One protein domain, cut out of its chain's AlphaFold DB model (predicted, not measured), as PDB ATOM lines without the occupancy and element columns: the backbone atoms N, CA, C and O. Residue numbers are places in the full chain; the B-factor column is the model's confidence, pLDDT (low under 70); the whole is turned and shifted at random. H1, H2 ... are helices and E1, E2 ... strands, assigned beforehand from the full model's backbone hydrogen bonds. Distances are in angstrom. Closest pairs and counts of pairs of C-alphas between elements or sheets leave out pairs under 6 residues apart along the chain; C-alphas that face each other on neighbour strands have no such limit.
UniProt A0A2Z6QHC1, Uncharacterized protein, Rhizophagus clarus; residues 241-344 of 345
ATOM      1  N   TYR A 241     235.959 152.166 301.377       84.69
ATOM      2  CA  TYR A 241     236.285 152.945 300.178       84.69
ATOM      3  C   TYR A 241     235.268 152.763 299.049       84.69
ATOM      4  O   TYR A 241     234.945 153.714 298.333       84.69
ATOM      5  N   TRP A 242     234.732 151.552 298.893       87.69
ATOM      6  CA  TRP A 242     233.689 151.265 297.906       87.69
ATOM      7  C   TRP A 242     232.382 151.968 298.253       87.69
ATOM      8  O   TRP A 242     231.679 152.453 297.364       87.69
ATOM      9  N   ASN A 243     232.081 152.083 299.545       88.12
ATOM     10  CA  ASN A 243     230.949 152.862 300.016       88.12
ATOM     11  C   ASN A 243     231.158 154.364 299.811       88.12
ATOM     12  O   ASN A 243     230.256 155.022 299.299       88.12
ATOM     13  N   LEU A 244     232.346 154.902 300.108       89.44
ATOM     14  CA  LEU A 244     232.659 156.310 299.843       89.44
ATOM     15  C   LEU A 244     232.562 156.654 298.348       89.44
ATOM     16  O   LEU A 244     232.083 157.731 298.005       89.44
ATOM     17  N   ALA A 245     232.921 155.726 297.453       90.62
ATOM     18  CA  ALA A 245     232.816 155.911 296.002       90.62
ATOM     19  C   ALA A 245     231.380 156.056 295.481       90.62
ATOM     20  O   ALA A 245     231.181 156.505 294.351       90.62
ATOM     21  N   LYS A 246     230.373 155.656 296.264       90.69
ATOM     22  CA  LYS A 246     228.956 155.808 295.897       90.69
ATOM     23  C   LYS A 246     228.458 157.238 296.081       90.69
ATOM     24  O   LYS A 246     227.458 157.598 295.457       90.69
ATOM     25  N   PHE A 247     229.143 158.020 296.913       91.19
ATOM     26  CA  PHE A 247     228.832 159.416 297.182       91.19
ATOM     27  C   PHE A 247     229.672 160.332 296.277       91.19
ATOM     28  O   PHE A 247     230.876 160.141 296.109       91.19
ATOM     29  N   GLY A 248     229.039 161.335 295.676       91.31
ATOM     30  CA  GLY A 248     229.615 162.209 294.661       91.31
ATOM     31  C   GLY A 248     229.290 161.749 293.238       91.31
ATOM     32  O   GLY A 248     228.165 161.356 292.919       91.31
ATOM     33  N   ARG A 249     230.259 161.859 292.328       92.62
ATOM     34  CA  ARG A 249     230.052 161.547 290.904       92.62
ATOM     35  C   ARG A 249     229.870 160.050 290.620       92.62
ATOM     36  O   ARG A 249     230.647 159.232 291.111       92.62
ATOM     37  N   PRO A 250     229.014 159.695 289.638       92.81
ATOM     38  CA  PRO A 250     228.910 158.338 289.091       92.81
ATOM     39  C   PRO A 250     230.238 157.707 288.657       92.81
ATOM     40  O   PRO A 250     230.365 156.482 288.653       92.81
ATOM     41  N   LEU A 251     231.213 158.529 288.250       92.38
ATOM     42  CA  LEU A 251     232.531 158.081 287.801       92.38
ATOM     43  C   LEU A 251     233.229 157.178 288.813       92.38
ATOM     44  O   LEU A 251     233.831 156.197 288.395       92.38
ATOM     45  N   TYR A 252     233.169 157.508 290.103       92.38
ATOM     46  CA  TYR A 252     233.986 156.855 291.125       92.38
ATOM     47  C   TYR A 252     233.611 155.386 291.263       92.38
ATOM     48  O   TYR A 252     234.431 154.502 291.024       92.38
ATOM     49  N   ILE A 253     232.334 155.124 291.541       91.56
ATOM     50  CA  ILE A 253     231.831 153.760 291.652       91.56
ATOM     51  C   ILE A 253     231.863 153.018 290.313       91.56
ATOM     52  O   ILE A 253     232.196 151.838 290.289       91.56
ATOM     53  N   SER A 254     231.592 153.696 289.190       91.06
ATOM     54  CA  SER A 254     231.654 153.055 287.866       91.06
ATOM     55  C   SER A 254     233.075 152.592 287.529       91.06
ATOM     56  O   SER A 254     233.249 151.526 286.942       91.06
ATOM     57  N   TYR A 255     234.089 153.370 287.922       91.12
ATOM     58  CA  TYR A 255     235.493 153.012 287.750       91.12
ATOM     59  C   TYR A 255     235.843 151.771 288.577       91.12
ATOM     60  O   TYR A 255     236.334 150.790 288.023       91.12
ATOM     61  N   LEU A 256     235.505 151.759 289.871       90.62
ATOM     62  CA  LEU A 256     235.756 150.596 290.729       90.62
ATOM     63  C   LEU A 256     235.031 149.345 290.219       90.62
ATOM     64  O   LEU A 256     235.628 148.277 290.128       90.62
ATOM     65  N   GLN A 257     233.773 149.476 289.787       89.75
ATOM     66  CA  GLN A 257     233.012 148.367 289.205       89.75
ATOM     67  C   GLN A 257     233.646 147.791 287.932       89.75
ATOM     68  O   GLN A 257     233.447 146.608 287.657       89.75
ATOM     69  N   SER A 258     234.400 148.591 287.171       86.81
ATOM     70  CA  SER A 258     235.153 148.119 286.001       86.81
ATOM     71  C   SER A 258     236.474 147.424 286.355       86.81
ATOM     72  O   SER A 258     237.027 146.714 285.521       86.81
ATOM     73  N   CYS A 259     236.948 147.581 287.593       86.31
ATOM     74  CA  CYS A 259     238.213 147.056 288.103       86.31
ATOM     75  C   CYS A 259     238.003 146.105 289.301       86.31
ATOM     76  O   CYS A 259     238.839 146.058 290.194       86.31
ATOM     77  N   LYS A 260     236.886 145.363 289.358       77.75
ATOM     78  CA  LYS A 260     236.519 144.523 290.524       77.75
ATOM     79  C   LYS A 260     237.584 143.504 290.938       77.75
ATOM     80  O   LYS A 260     237.721 143.241 292.125       77.75
ATOM     81  N   ASP A 261     238.322 142.966 289.972       82.19
ATOM     82  CA  ASP A 261     239.348 141.944 290.208       82.19
ATOM     83  C   ASP A 261     240.746 142.546 290.461       82.19
ATOM     84  O   ASP A 261     241.728 141.821 290.612       82.19
ATOM     85  N   ASP A 262     240.854 143.877 290.491       82.94
ATOM     86  CA  ASP A 262     242.107 144.608 290.643       82.94
ATOM     87  C   ASP A 262     242.283 145.078 292.089       82.94
ATOM     88  O   ASP A 262     241.607 145.995 292.563       82.94
ATOM     89  N   THR A 263     243.235 144.473 292.796       81.69
ATOM     90  CA  THR A 263     243.559 144.826 294.185       81.69
ATOM     91  C   THR A 263     244.073 146.262 294.332       81.69
ATOM     92  O   THR A 263     244.024 146.818 295.427       81.69
ATOM     93  N   GLU A 264     244.515 146.901 293.242       88.50
ATOM     94  CA  GLU A 264     244.967 148.294 293.216       88.50
ATOM     95  C   GLU A 264     243.902 149.276 292.701       88.50
ATOM     96  O   GLU A 264     244.204 150.459 292.513       88.50
ATOM     97  N   ALA A 265     242.655 148.838 292.482       89.88
ATOM     98  CA  ALA A 265     241.595 149.667 291.898       89.88
ATOM     99  C   ALA A 265     241.414 151.015 292.620       89.88
ATOM    100  O   ALA A 265     241.275 152.053 291.970       89.88
ATOM    101  N   ILE A 266     241.475 151.012 293.957       89.75
ATOM    102  CA  ILE A 266     241.351 152.221 294.784       89.75
ATOM    103  C   ILE A 266     242.531 153.170 294.544       89.75
ATOM    104  O   ILE A 266     242.316 154.360 294.325       89.75
ATOM    105  N   ASN A 267     243.769 152.667 294.530       90.56
ATOM    106  CA  ASN A 267     244.955 153.495 294.283       90.56
ATOM    107  C   ASN A 267     244.943 154.074 292.864       90.56
ATOM    108  O   ASN A 267     245.241 155.249 292.663       90.56
ATOM    109  N   LYS A 268     244.523 153.280 291.873       91.62
ATOM    110  CA  LYS A 268     244.359 153.751 290.492       91.62
ATOM    111  C   LYS A 268     243.265 154.812 290.381       91.62
ATOM    112  O   LYS A 268     243.453 155.786 289.654       91.62
ATOM    113  N   LEU A 269     242.160 154.666 291.119       91.88
ATOM    114  CA  LEU A 269     241.124 155.694 291.206       91.88
ATOM    115  C   LEU A 269     241.673 156.974 291.844       91.88
ATOM    116  O   LEU A 269     241.503 158.039 291.260       91.88
ATOM    117  N   LYS A 270     242.371 156.890 292.982       91.50
ATOM    118  CA  LYS A 270     242.995 158.057 293.628       91.50
ATOM    119  C   LYS A 270     243.925 158.796 292.667       91.50
ATOM    120  O   LYS A 270     243.722 159.982 292.432       91.50
ATOM    121  N   ASN A 271     244.827 158.076 292.000       91.50
ATOM    122  CA  ASN A 271     245.722 158.648 290.991       91.50
ATOM    123  C   ASN A 271     244.952 159.296 289.827       91.50
ATOM    124  O   ASN A 271     245.330 160.356 289.330       91.50
ATOM    125  N   LEU A 272     243.852 158.687 289.368       91.38
ATOM    126  CA  LEU A 272     243.001 159.275 288.330       91.38
ATOM    127  C   LEU A 272     242.379 160.600 288.791       91.38
ATOM    128  O   LEU A 272     242.291 161.542 288.002       91.38
ATOM    129  N   LEU A 273     241.908 160.660 290.035       92.31
ATOM    130  CA  LEU A 273     241.246 161.835 290.595       92.31
ATOM    131  C   LEU A 273     242.226 162.954 290.916       92.31
ATOM    132  O   LEU A 273     241.933 164.101 290.592       92.31
ATOM    133  N   GLU A 274     243.406 162.622 291.431       92.38
ATOM    134  CA  GLU A 274     244.508 163.563 291.605       92.38
ATOM    135  C   GLU A 274     244.862 164.216 290.266       92.38
ATOM    136  O   GLU A 274     244.765 165.434 290.120       92.38
ATOM    137  N   ARG A 275     245.129 163.415 289.228       91.88
ATOM    138  CA  ARG A 275     245.412 163.939 287.882       91.88
ATOM    139  C   ARG A 275     244.285 164.822 287.353       91.88
ATOM    140  O   ARG A 275     244.549 165.814 286.681       91.88
ATOM    141  N   LYS A 276     243.024 164.486 287.639       90.56
ATOM    142  CA  LYS A 276     241.866 165.304 287.242       90.56
ATOM    143  C   LYS A 276     241.722 166.587 288.056       90.56
ATOM    144  O   LYS A 276     241.209 167.553 287.510       90.56
ATOM    145  N   LEU A 277     242.128 166.622 289.320       91.56
ATOM    146  CA  LEU A 277     242.180 167.860 290.099       91.56
ATOM    147  C   LEU A 277     243.328 168.761 289.635       91.56
ATOM    148  O   LEU A 277     243.176 169.974 289.668       91.56
ATOM    149  N   LEU A 278     244.424 168.179 289.142       92.94
ATOM    150  CA  LEU A 278     245.612 168.881 288.643       92.94
ATOM    151  C   LEU A 278     245.538 169.298 287.163       92.94
ATOM    152  O   LEU A 278     246.566 169.564 286.537       92.94
ATOM    153  N   GLY A 279     244.355 169.309 286.544       88.19
ATOM    154  CA  GLY A 279     244.241 169.745 285.148       88.19
ATOM    155  C   GLY A 279     244.746 168.737 284.111       88.19
ATOM    156  O   GLY A 279     244.938 169.101 282.954       88.19
ATOM    157  N   GLY A 280     244.977 167.482 284.502       87.56
ATOM    158  CA  GLY A 280     245.546 166.423 283.665       87.56
ATOM    159  C   GLY A 280     247.054 166.204 283.840       87.56
ATOM    160  O   GLY A 280     247.582 165.260 283.247       87.56
ATOM    161  N   ALA A 281     247.732 167.025 284.651       89.69
ATOM    162  CA  ALA A 281     249.150 166.859 284.972       89.69
ATOM    163  C   ALA A 281     249.406 165.584 285.794       89.69
ATOM    164  O   ALA A 281     248.511 165.095 286.486       89.69
ATOM    165  N   ASN A 282     250.620 165.028 285.707       89.50
ATOM    166  CA  ASN A 282     250.983 163.813 286.447       89.50
ATOM    167  C   ASN A 282     251.382 164.096 287.899       89.50
ATOM    168  O   ASN A 282     251.289 163.205 288.734       89.50
ATOM    169  N   ASN A 283     251.842 165.311 288.180       91.50
ATOM    170  CA  ASN A 283     252.222 165.780 289.505       91.50
ATOM    171  C   ASN A 283     251.935 167.286 289.620       91.50
ATOM    172  O   ASN A 283     251.640 167.966 288.633       91.50
ATOM    173  N   PHE A 284     251.991 167.807 290.845       91.69
ATOM    174  CA  PHE A 284     251.677 169.208 291.123       91.69
ATOM    175  C   PHE A 284     252.669 170.186 290.467       91.69
ATOM    176  O   PHE A 284     252.259 171.260 290.025       91.69
ATOM    177  N   GLU A 285     253.947 169.811 290.356       92.50
ATOM    178  CA  GLU A 285     255.014 170.631 289.762       92.50
ATOM    179  C   GLU A 285     254.823 170.861 288.255       92.50
ATOM    180  O   GLU A 285     255.089 171.953 287.762       92.50
ATOM    181  N   GLU A 286     254.293 169.867 287.540       90.69
ATOM    182  CA  GLU A 286     253.927 169.948 286.119       90.69
ATOM    183  C   GLU A 286     252.578 170.651 285.881       90.69
ATOM    184  O   GLU A 286     252.214 170.940 284.737       90.69
ATOM    185  N   SER A 287     251.805 170.900 286.940       91.19
ATOM    186  CA  SER A 287     250.467 171.489 286.849       91.19
ATOM    187  C   SER A 287     250.495 173.022 286.835       91.19
ATOM    188  O   SER A 287     251.494 173.665 287.163       91.19
ATOM    189  N   ARG A 288     249.357 173.649 286.512       91.81
ATOM    190  CA  ARG A 288     249.163 175.088 286.752       91.81
ATOM    191  C   ARG A 288     248.931 175.322 288.242       91.81
ATOM    192  O   ARG A 288     247.787 175.413 288.678       91.81
ATOM    193  N   GLN A 289     250.023 175.413 288.998       93.12
ATOM    194  CA  GLN A 289     250.039 175.417 290.464       93.12
ATOM    195  C   GLN A 289     248.995 176.344 291.100       93.12
ATOM    196  O   GLN A 289     248.301 175.911 292.015       93.12
ATOM    197  N   ASP A 290     248.812 177.566 290.595       91.06
ATOM    198  CA  ASP A 290     247.819 178.514 291.129       91.06
ATOM    199  C   ASP A 290     246.380 177.980 291.029       91.06
ATOM    200  O   ASP A 290     245.594 178.066 291.975       91.06
ATOM    201  N   ILE A 291     246.032 177.393 289.883       91.19
ATOM    202  CA  ILE A 291     244.683 176.895 289.586       91.19
ATOM    203  C   ILE A 291     244.457 175.554 290.282       91.19
ATOM    204  O   ILE A 291     243.414 175.360 290.905       91.19
ATOM    205  N   SER A 292     245.456 174.670 290.246       93.31
ATOM    206  CA  SER A 292     245.465 173.405 290.983       93.31
ATOM    207  C   SER A 292     245.303 173.633 292.487       93.31
ATOM    208  O   SER A 292     244.460 172.997 293.116       93.31
ATOM    209  N   SER A 293     246.046 174.582 293.066       92.31
ATOM    210  CA  SER A 293     245.937 174.936 294.489       92.31
ATOM    211  C   SER A 293     244.535 175.413 294.822       92.31
ATOM    212  O   SER A 293     243.953 175.002 295.823       92.31
ATOM    213  N   LEU A 294     243.965 176.257 293.962       91.62
ATOM    214  CA  LEU A 294     242.619 176.752 294.167       91.62
ATOM    215  C   LEU A 294     241.578 175.631 294.060       91.62
ATOM    216  O   LEU A 294     240.659 175.606 294.872       91.62
ATOM    217  N   ALA A 295     241.727 174.689 293.128       91.69
ATOM    218  CA  ALA A 295     240.854 173.521 293.017       91.69
ATOM    219  C   ALA A 295     240.910 172.635 294.272       91.69
ATOM    220  O   ALA A 295     239.863 172.287 294.817       91.69
ATOM    221  N   ILE A 296     242.120 172.336 294.760       91.50
ATOM    222  CA  ILE A 296     242.356 171.527 295.968       91.50
ATOM    223  C   ILE A 296     241.785 172.222 297.209       91.50
ATOM    224  O   ILE A 296     241.056 171.619 297.988       91.50
ATOM    225  N   LEU A 297     242.057 173.515 297.397       91.12
ATOM    226  CA  LEU A 297     241.486 174.258 298.522       91.12
ATOM    227  C   LEU A 297     239.959 174.315 298.421       91.12
ATOM    228  O   LEU A 297     239.259 174.133 299.416       91.12
ATOM    229  N   SER A 298     239.424 174.518 297.217       90.56
ATOM    230  CA  SER A 298     237.980 174.586 297.009       90.56
ATOM    231  C   SER A 298     237.277 173.261 297.307       90.56
ATOM    232  O   SER A 298     236.170 173.305 297.838       90.56
ATOM    233  N   SER A 299     237.897 172.103 297.039       89.44
ATOM    234  CA  SER A 299     237.318 170.787 297.366       89.44
ATOM    235  C   SER A 299     237.273 170.482 298.868       89.44
ATOM    236  O   SER A 299     236.457 169.659 299.295       89.44
ATOM    237  N   ILE A 300     238.102 171.161 299.670       86.94
ATOM    238  CA  ILE A 300     238.177 170.982 301.127       86.94
ATOM    239  C   ILE A 300     237.280 171.985 301.860       86.94
ATOM    240  O   ILE A 300     236.481 171.590 302.706       86.94
ATOM    241  N   ILE A 301     237.403 173.284 301.556       85.44
ATOM    242  CA  ILE A 301     236.745 174.361 302.325       85.44
ATOM    243  C   ILE A 301     235.616 175.084 301.572       85.44
ATOM    244  O   ILE A 301     235.010 175.994 302.131       85.44
ATOM    245  N   GLY A 302     235.310 174.702 300.327       81.00
ATOM    246  CA  GLY A 302     234.163 175.243 299.586       81.00
ATOM    247  C   GLY A 302     234.293 176.728 299.233       81.00
ATOM    248  O   GLY A 302     233.391 177.518 299.513       81.00
ATOM    249  N   LEU A 303     235.417 177.130 298.629       81.25
ATOM    250  CA  LEU A 303     235.652 178.528 298.253       81.25
ATOM    251  C   LEU A 303     234.622 179.032 297.229       81.25
ATOM    252  O   LEU A 303     234.383 178.416 296.190       81.25
ATOM    253  N   GLY A 304     234.053 180.209 297.499       74.56
ATOM    254  CA  GLY A 304     233.205 180.924 296.551       74.56
ATOM    255  C   GLY A 304     234.043 181.606 295.471       74.56
ATOM    256  O   GLY A 304     234.956 182.372 295.775       74.56
ATOM    257  N   MET A 305     233.716 181.362 294.202       79.12
ATOM    258  CA  MET A 305     234.428 181.955 293.070       79.12
ATOM    259  C   MET A 305     233.611 183.012 292.343       79.12
ATOM    260  O   MET A 305     232.396 182.886 292.196       79.12
ATOM    261  N   SER A 306     234.303 184.035 291.835       78.62
ATOM    262  CA  SER A 306     233.686 185.066 291.001       78.62
ATOM    263  C   SER A 306     233.143 184.457 289.698       78.62
ATOM    264  O   SER A 306     233.934 183.907 288.921       78.62
ATOM    265  N   PRO A 307     231.832 184.588 289.409       72.44
ATOM    266  CA  PRO A 307     231.227 183.981 288.227       72.44
ATOM    267  C   PRO A 307     231.741 184.502 286.880       72.44
ATOM    268  O   PRO A 307     231.545 183.854 285.854       72.44
ATOM    269  N   GLN A 308     232.353 185.686 286.864       66.56
ATOM    270  CA  GLN A 308     232.885 186.351 285.672       66.56
ATOM    271  C   GLN A 308     234.336 185.957 285.366       66.56
ATOM    272  O   GLN A 308     234.889 186.373 284.348       66.56
ATOM    273  N   SER A 309     234.989 185.203 286.252       75.44
ATOM    274  CA  SER A 309     236.392 184.850 286.073       75.44
ATOM    275  C   SER A 309     236.563 183.774 285.002       75.44
ATOM    276  O   SER A 309     235.850 182.769 284.994       75.44
ATOM    277  N   GLN A 310     237.580 183.923 284.147       77.19
ATOM    278  CA  GLN A 310     238.010 182.846 283.243       77.19
ATOM    279  C   GLN A 310     238.384 181.574 284.024       77.19
ATOM    280  O   GLN A 310     238.169 180.468 283.524       77.19
ATOM    281  N   LEU A 311     238.821 181.731 285.281       83.50
ATOM    282  CA  LEU A 311     239.117 180.630 286.197       83.50
ATOM    283  C   LEU A 311     237.912 179.708 286.409       83.50
ATOM    284  O   LEU A 311     238.087 178.499 286.462       83.50
ATOM    285  N   ALA A 312     236.685 180.240 286.476       85.81
ATOM    286  CA  ALA A 312     235.502 179.411 286.705       85.81
ATOM    287  C   ALA A 312     235.282 178.406 285.562       85.81
ATOM    288  O   ALA A 312     234.924 177.254 285.797       85.81
ATOM    289  N   SER A 313     235.547 178.826 284.321       81.81
ATOM    290  CA  SER A 313     235.473 177.931 283.160       81.81
ATOM    291  C   SER A 313     236.580 176.878 283.209       81.81
ATOM    292  O   SER A 313     236.304 175.693 283.038       81.81
ATOM    293  N   GLU A 314     237.814 177.296 283.498       85.12
ATOM    294  CA  GLU A 314     238.988 176.415 283.543       85.12
ATOM    295  C   GLU A 314     238.908 175.356 284.652       85.12
ATOM    296  O   GLU A 314     239.300 174.201 284.459       85.12
ATOM    297  N   LEU A 315     238.332 175.708 285.800       89.44
ATOM    298  CA  LEU A 315     238.159 174.772 286.906       89.44
ATOM    299  C   LEU A 315     237.104 173.711 286.601       89.44
ATOM    300  O   LEU A 315     237.282 172.551 286.966       89.44
ATOM    301  N   VAL A 316     236.027 174.061 285.891       87.75
ATOM    302  CA  VAL A 316     235.030 173.060 285.475       87.75
ATOM    303  C   VAL A 316     235.563 172.192 284.338       87.75
ATOM    304  O   VAL A 316     235.312 170.984 284.322       87.75
ATOM    305  N   ALA A 317     236.291 172.790 283.393       84.62
ATOM    306  CA  ALA A 317     236.868 172.084 282.256       84.62
ATOM    307  C   ALA A 317     237.885 171.032 282.703       84.62
ATOM    308  O   ALA A 317     237.778 169.865 282.325       84.62
ATOM    309  N   SER A 318     238.828 171.451 283.549       87.50
ATOM    310  CA  SER A 318     240.054 170.690 283.775       87.50
ATOM    311  C   SER A 318     240.291 170.299 285.230       87.50
ATOM    312  O   SER A 318     241.067 169.384 285.442       87.50
ATOM    313  N   HIS A 319     239.622 170.913 286.215       90.81
ATOM    314  CA  HIS A 319     239.926 170.724 287.648       90.81
ATOM    315  C   HIS A 319     238.709 170.276 288.471       90.81
ATOM    316  O   HIS A 319     238.580 170.586 289.653       90.81
ATOM    317  N   MET A 320     237.777 169.563 287.837       90.19
ATOM    318  CA  MET A 320     236.599 168.954 288.468       90.19
ATOM    319  C   MET A 320     235.598 169.902 289.154       90.19
ATOM    320  O   MET A 320     234.690 169.403 289.809       90.19
ATOM    321  N   ALA A 321     235.631 171.226 288.979       90.94
ATOM    322  CA  ALA A 321     234.568 172.068 289.543       90.94
ATOM    323  C   ALA A 321     233.193 171.715 288.950       90.94
ATOM    324  O   ALA A 321     233.067 171.314 287.794       90.94
ATOM    325  N   THR A 322     232.128 171.864 289.724       90.56
ATOM    326  CA  THR A 322     230.755 171.618 289.269       90.56
ATOM    327  C   THR A 322     230.112 172.920 288.835       90.56
ATOM    328  O   THR A 322     230.019 173.851 289.627       90.56
ATOM    329  N   CYS A 323     229.614 172.985 287.601       89.81
ATOM    330  CA  CYS A 323     228.809 174.113 287.144       89.81
ATOM    331  C   CYS A 323     227.363 173.988 287.645       89.81
ATOM    332  O   CYS A 323     226.677 173.010 287.335       89.81
ATOM    333  N   VAL A 324     226.900 174.991 288.392       89.75
ATOM    334  CA  VAL A 324     225.571 175.043 289.029       89.75
ATOM    335  C   VAL A 324     224.627 175.993 288.291       89.75
ATOM    336  O   VAL A 324     223.408 175.786 288.268       89.75
ATOM    337  N   SER A 325     225.171 177.037 287.661       87.50
ATOM    338  CA  SER A 325     224.387 178.011 286.903       87.50
ATOM    339  C   SER A 325     225.197 178.683 285.801       87.50
ATOM    340  O   SER A 325     226.417 178.808 285.894       87.50
ATOM    341  N   VAL A 326     224.483 179.155 284.783       85.12
ATOM    342  CA  VAL A 326     225.018 179.828 283.599       85.12
ATOM    343  C   VAL A 326     224.137 181.034 283.314       85.12
ATOM    344  O   VAL A 326     222.911 180.904 283.264       85.12
ATOM    345  N   SER A 327     224.738 182.201 283.115       82.81
ATOM    346  CA  SER A 327     223.995 183.401 282.720       82.81
ATOM    347  C   SER A 327     223.349 183.260 281.335       82.81
ATOM    348  O   SER A 327     223.765 182.449 280.507       82.81
ATOM    349  N   GLU A 328     222.322 184.064 281.048       76.50
ATOM    350  CA  GLU A 328     221.631 184.037 279.747       76.50
ATOM    351  C   GLU A 328     222.547 184.412 278.570       76.50
ATOM    352  O   GLU A 328     222.421 183.846 277.481       76.50
ATOM    353  N   ASP A 329     223.496 185.324 278.809       72.38
ATOM    354  CA  ASP A 329     224.552 185.714 277.865       72.38
ATOM    355  C   ASP A 329     225.657 184.653 277.713       72.38
ATOM    356  O   ASP A 329     226.463 184.742 276.790       72.38
ATOM    357  N   ARG A 330     225.643 183.610 278.562       73.44
ATOM    358  CA  ARG A 330     226.580 182.477 278.572       73.44
ATOM    359  C   ARG A 330     228.031 182.859 278.875       73.44
ATOM    360  O   ARG A 330     228.934 182.063 278.622       73.44
ATOM    361  N   GLU A 331     228.256 184.045 279.432       73.75
ATOM    362  CA  GLU A 331     229.590 184.540 279.791       73.75
ATOM    363  C   GLU A 331     229.964 184.263 281.251       73.75
ATOM    364  O   GLU A 331     231.139 184.331 281.606       73.75
ATOM    365  N   ARG A 332     228.985 183.954 282.110       79.19
ATOM    366  CA  ARG A 332     229.184 183.820 283.557       79.19
ATOM    367  C   ARG A 332     228.786 182.438 284.036       79.19
ATOM    368  O   ARG A 332     227.722 181.927 283.675       79.19
ATOM    369  N   LEU A 333     229.627 181.867 284.892       85.44
ATOM    370  CA  LEU A 333     229.457 180.536 285.454       85.44
ATOM    371  C   LEU A 333     229.467 180.584 286.970       85.44
ATOM    372  O   LEU A 333     230.446 181.009 287.569       85.44
ATOM    373  N   ILE A 334     228.410 180.082 287.596       88.75
ATOM    374  CA  ILE A 334     228.441 179.799 289.030       88.75
ATOM    375  C   ILE A 334     228.923 178.367 289.191       88.75
ATOM    376  O   ILE A 334     228.294 177.438 288.673       88.75
ATOM    377  N   ILE A 335     230.032 178.208 289.906       89.69
ATOM    378  CA  ILE A 335     230.674 176.918 290.126       89.69
ATOM    379  C   ILE A 335     230.788 176.620 291.615       89.69
ATOM    380  O   ILE A 335     230.811 177.532 292.438       89.69
ATOM    381  N   THR A 336     230.854 175.338 291.948       91.12
ATOM    382  CA  THR A 336     231.062 174.859 293.313       91.12
ATOM    383  C   THR A 336     231.883 173.580 293.305       91.12
ATOM    384  O   THR A 336     231.881 172.840 292.318       91.12
ATOM    385  N   TYR A 337     232.529 173.286 294.423       91.31
ATOM    386  CA  TYR A 337     233.046 171.958 294.719       91.31
ATOM    387  C   TYR A 337     232.129 171.334 295.772       91.31
ATOM    388  O   TYR A 337     232.172 171.748 296.929       91.31
ATOM    389  N   PRO A 338     231.211 170.437 295.375       89.69
ATOM    390  CA  PRO A 338     230.380 169.734 296.340       89.69
ATOM    391  C   PRO A 338     231.239 168.781 297.177       89.69
ATOM    392  O   PRO A 338     232.358 168.435 296.796       89.69
ATOM    393  N   THR A 339     230.711 168.351 298.320       87.69
ATOM    394  CA  THR A 339     231.371 167.345 299.151       87.69
ATOM    395  C   THR A 339     231.401 166.012 298.408       87.69
ATOM    396  O   THR A 339     230.363 165.409 298.155       87.69
ATOM    397  N   GLU A 340     232.600 165.554 298.062       90.81
ATOM    398  CA  GLU A 340     232.844 164.277 297.397       90.81
ATOM    399  C   GLU A 340     233.883 163.524 298.245       90.81
ATOM    400  O   GLU A 340     235.063 163.866 298.165       90.81
ATOM    401  N   PRO A 341     233.486 162.547 299.089       88.44
ATOM    402  CA  PRO A 341     234.365 162.000 300.127       88.44
ATOM    403  C   PRO A 341     235.703 161.474 299.602       88.44
ATOM    404  O   PRO A 341     236.744 161.739 300.189       88.44
ATOM    405  N   ILE A 342     235.693 160.807 298.445       87.94
ATOM    406  CA  ILE A 342     236.914 160.287 297.820       87.94
ATOM    407  C   ILE A 342     237.879 161.394 297.358       87.94
ATOM    408  O   ILE A 342     239.077 161.144 297.310       87.94
ATOM    409  N   LEU A 343     237.405 162.599 297.016       86.12
ATOM    410  CA  LEU A 343     238.291 163.712 296.629       86.12
ATOM    411  C   LEU A 343     238.990 164.373 297.825       86.12
ATOM    412  O   LEU A 343     239.870 165.204 297.616       86.12
ATOM    413  N   GLN A 344     238.562 164.063 299.050       78.19
ATOM    414  CA  GLN A 344     239.082 164.653 300.287       78.19
ATOM    415  C   GLN A 344     240.048 163.722 301.036       78.19
ATOM    416  O   GLN A 344     240.597 164.126 302.062       78.19
TER     417      GLN A 344
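Overview. This is residues 241 to 344 of the 345 residues of an uncharacterized protein of Rhizophagus clarus (UniProt A0A2Z6QHC1). This is an elongated, mostly helical body: a helical hairpin, H2 and H3, makes one end, and at the other H5 packs on a small strand hairpin, E1 and E2. H4 lies between, crossing H5 nearly at a right angle, and the last short helix, H6, folds back to meet H1, H3 and H4. The printed part has 104 residues with six named helices and two named strands, in the order H1 H2 H3 H4 H5 E1 E2 H6; the sheet, E1 - E2, is antiparallel. The class is mostly helix, and the whole is compact, with a radius of gyration of the C-alphas of 14.6 A and spans of 47 by 30 by 22 A.

Arrangement. Start at H1, residues 241 to 244, which is close to but not clearly touching H2, residues 250 to 258. H2 and H3, residues 265 to 277, form a helical hairpin: they run opposite ways at a shallow tilt of 34 degrees, only just short of steep, and H3 touches H2 with residues 265 to 269 alone, closest at the C-alphas of Leu 256 and Ala 265, 6.0 A. With residue 277 alone, H3 only just touches H4, residues 289 to 301, with 3 pairs of C-alphas within 8 A, the closest Leu 277 and Ser 292, 6.5 A; their tilt is steep, 62 degrees. With residues 291 to 295 alone, H4 only just touches H5, residues 310 to 318, also with 3 such pairs, the closest Ala 295 and Leu 315, 6.8 A; they are about perpendicular at 80 degrees. Next come E1, residues 322 to 326, and E2, residues 333 to 336, an antiparallel hairpin; look for N 322 and O 336, 2.8 A apart, and N 334 and O 325, 2.9 A, within hydrogen-bond range. The closest C-alphas of H5 and E2 are Ala 312 and Leu 333, 6.3 A. At the last printed residues, H6, residues 341 to 344, touches H3, closest at the C-alphas of Leu 273 and Leu 343, 7.0 A. H2 is apart from H4, H5 and both strands. In H2, H3, H4 and H5 every O i to N i+4 pair is within hydrogen-bond range; H1 and H6 are too short for one.

Along the chain. Find C-alpha 241 at (236.285, 152.945, 300.178), where H1 begins. H2 is 12.4 A long, H3 18.3 A, H4 17.8 A, H5 12.3 A and E1 11.5 A. H3 begins at C-alpha 265, (241.595, 149.667, 291.898), and H6 ends at C-alpha 344, (239.082, 164.653, 300.287).

Size, cuts and confidence. The C-alphas farthest apart, Thr 263 and Asp 329, are 48.0 A apart. The printed part has no cut, and the link from H3 to H4, 11 residues, is long. The mean pLDDT of the printed part is 87.4, with one residue, 308, under 70.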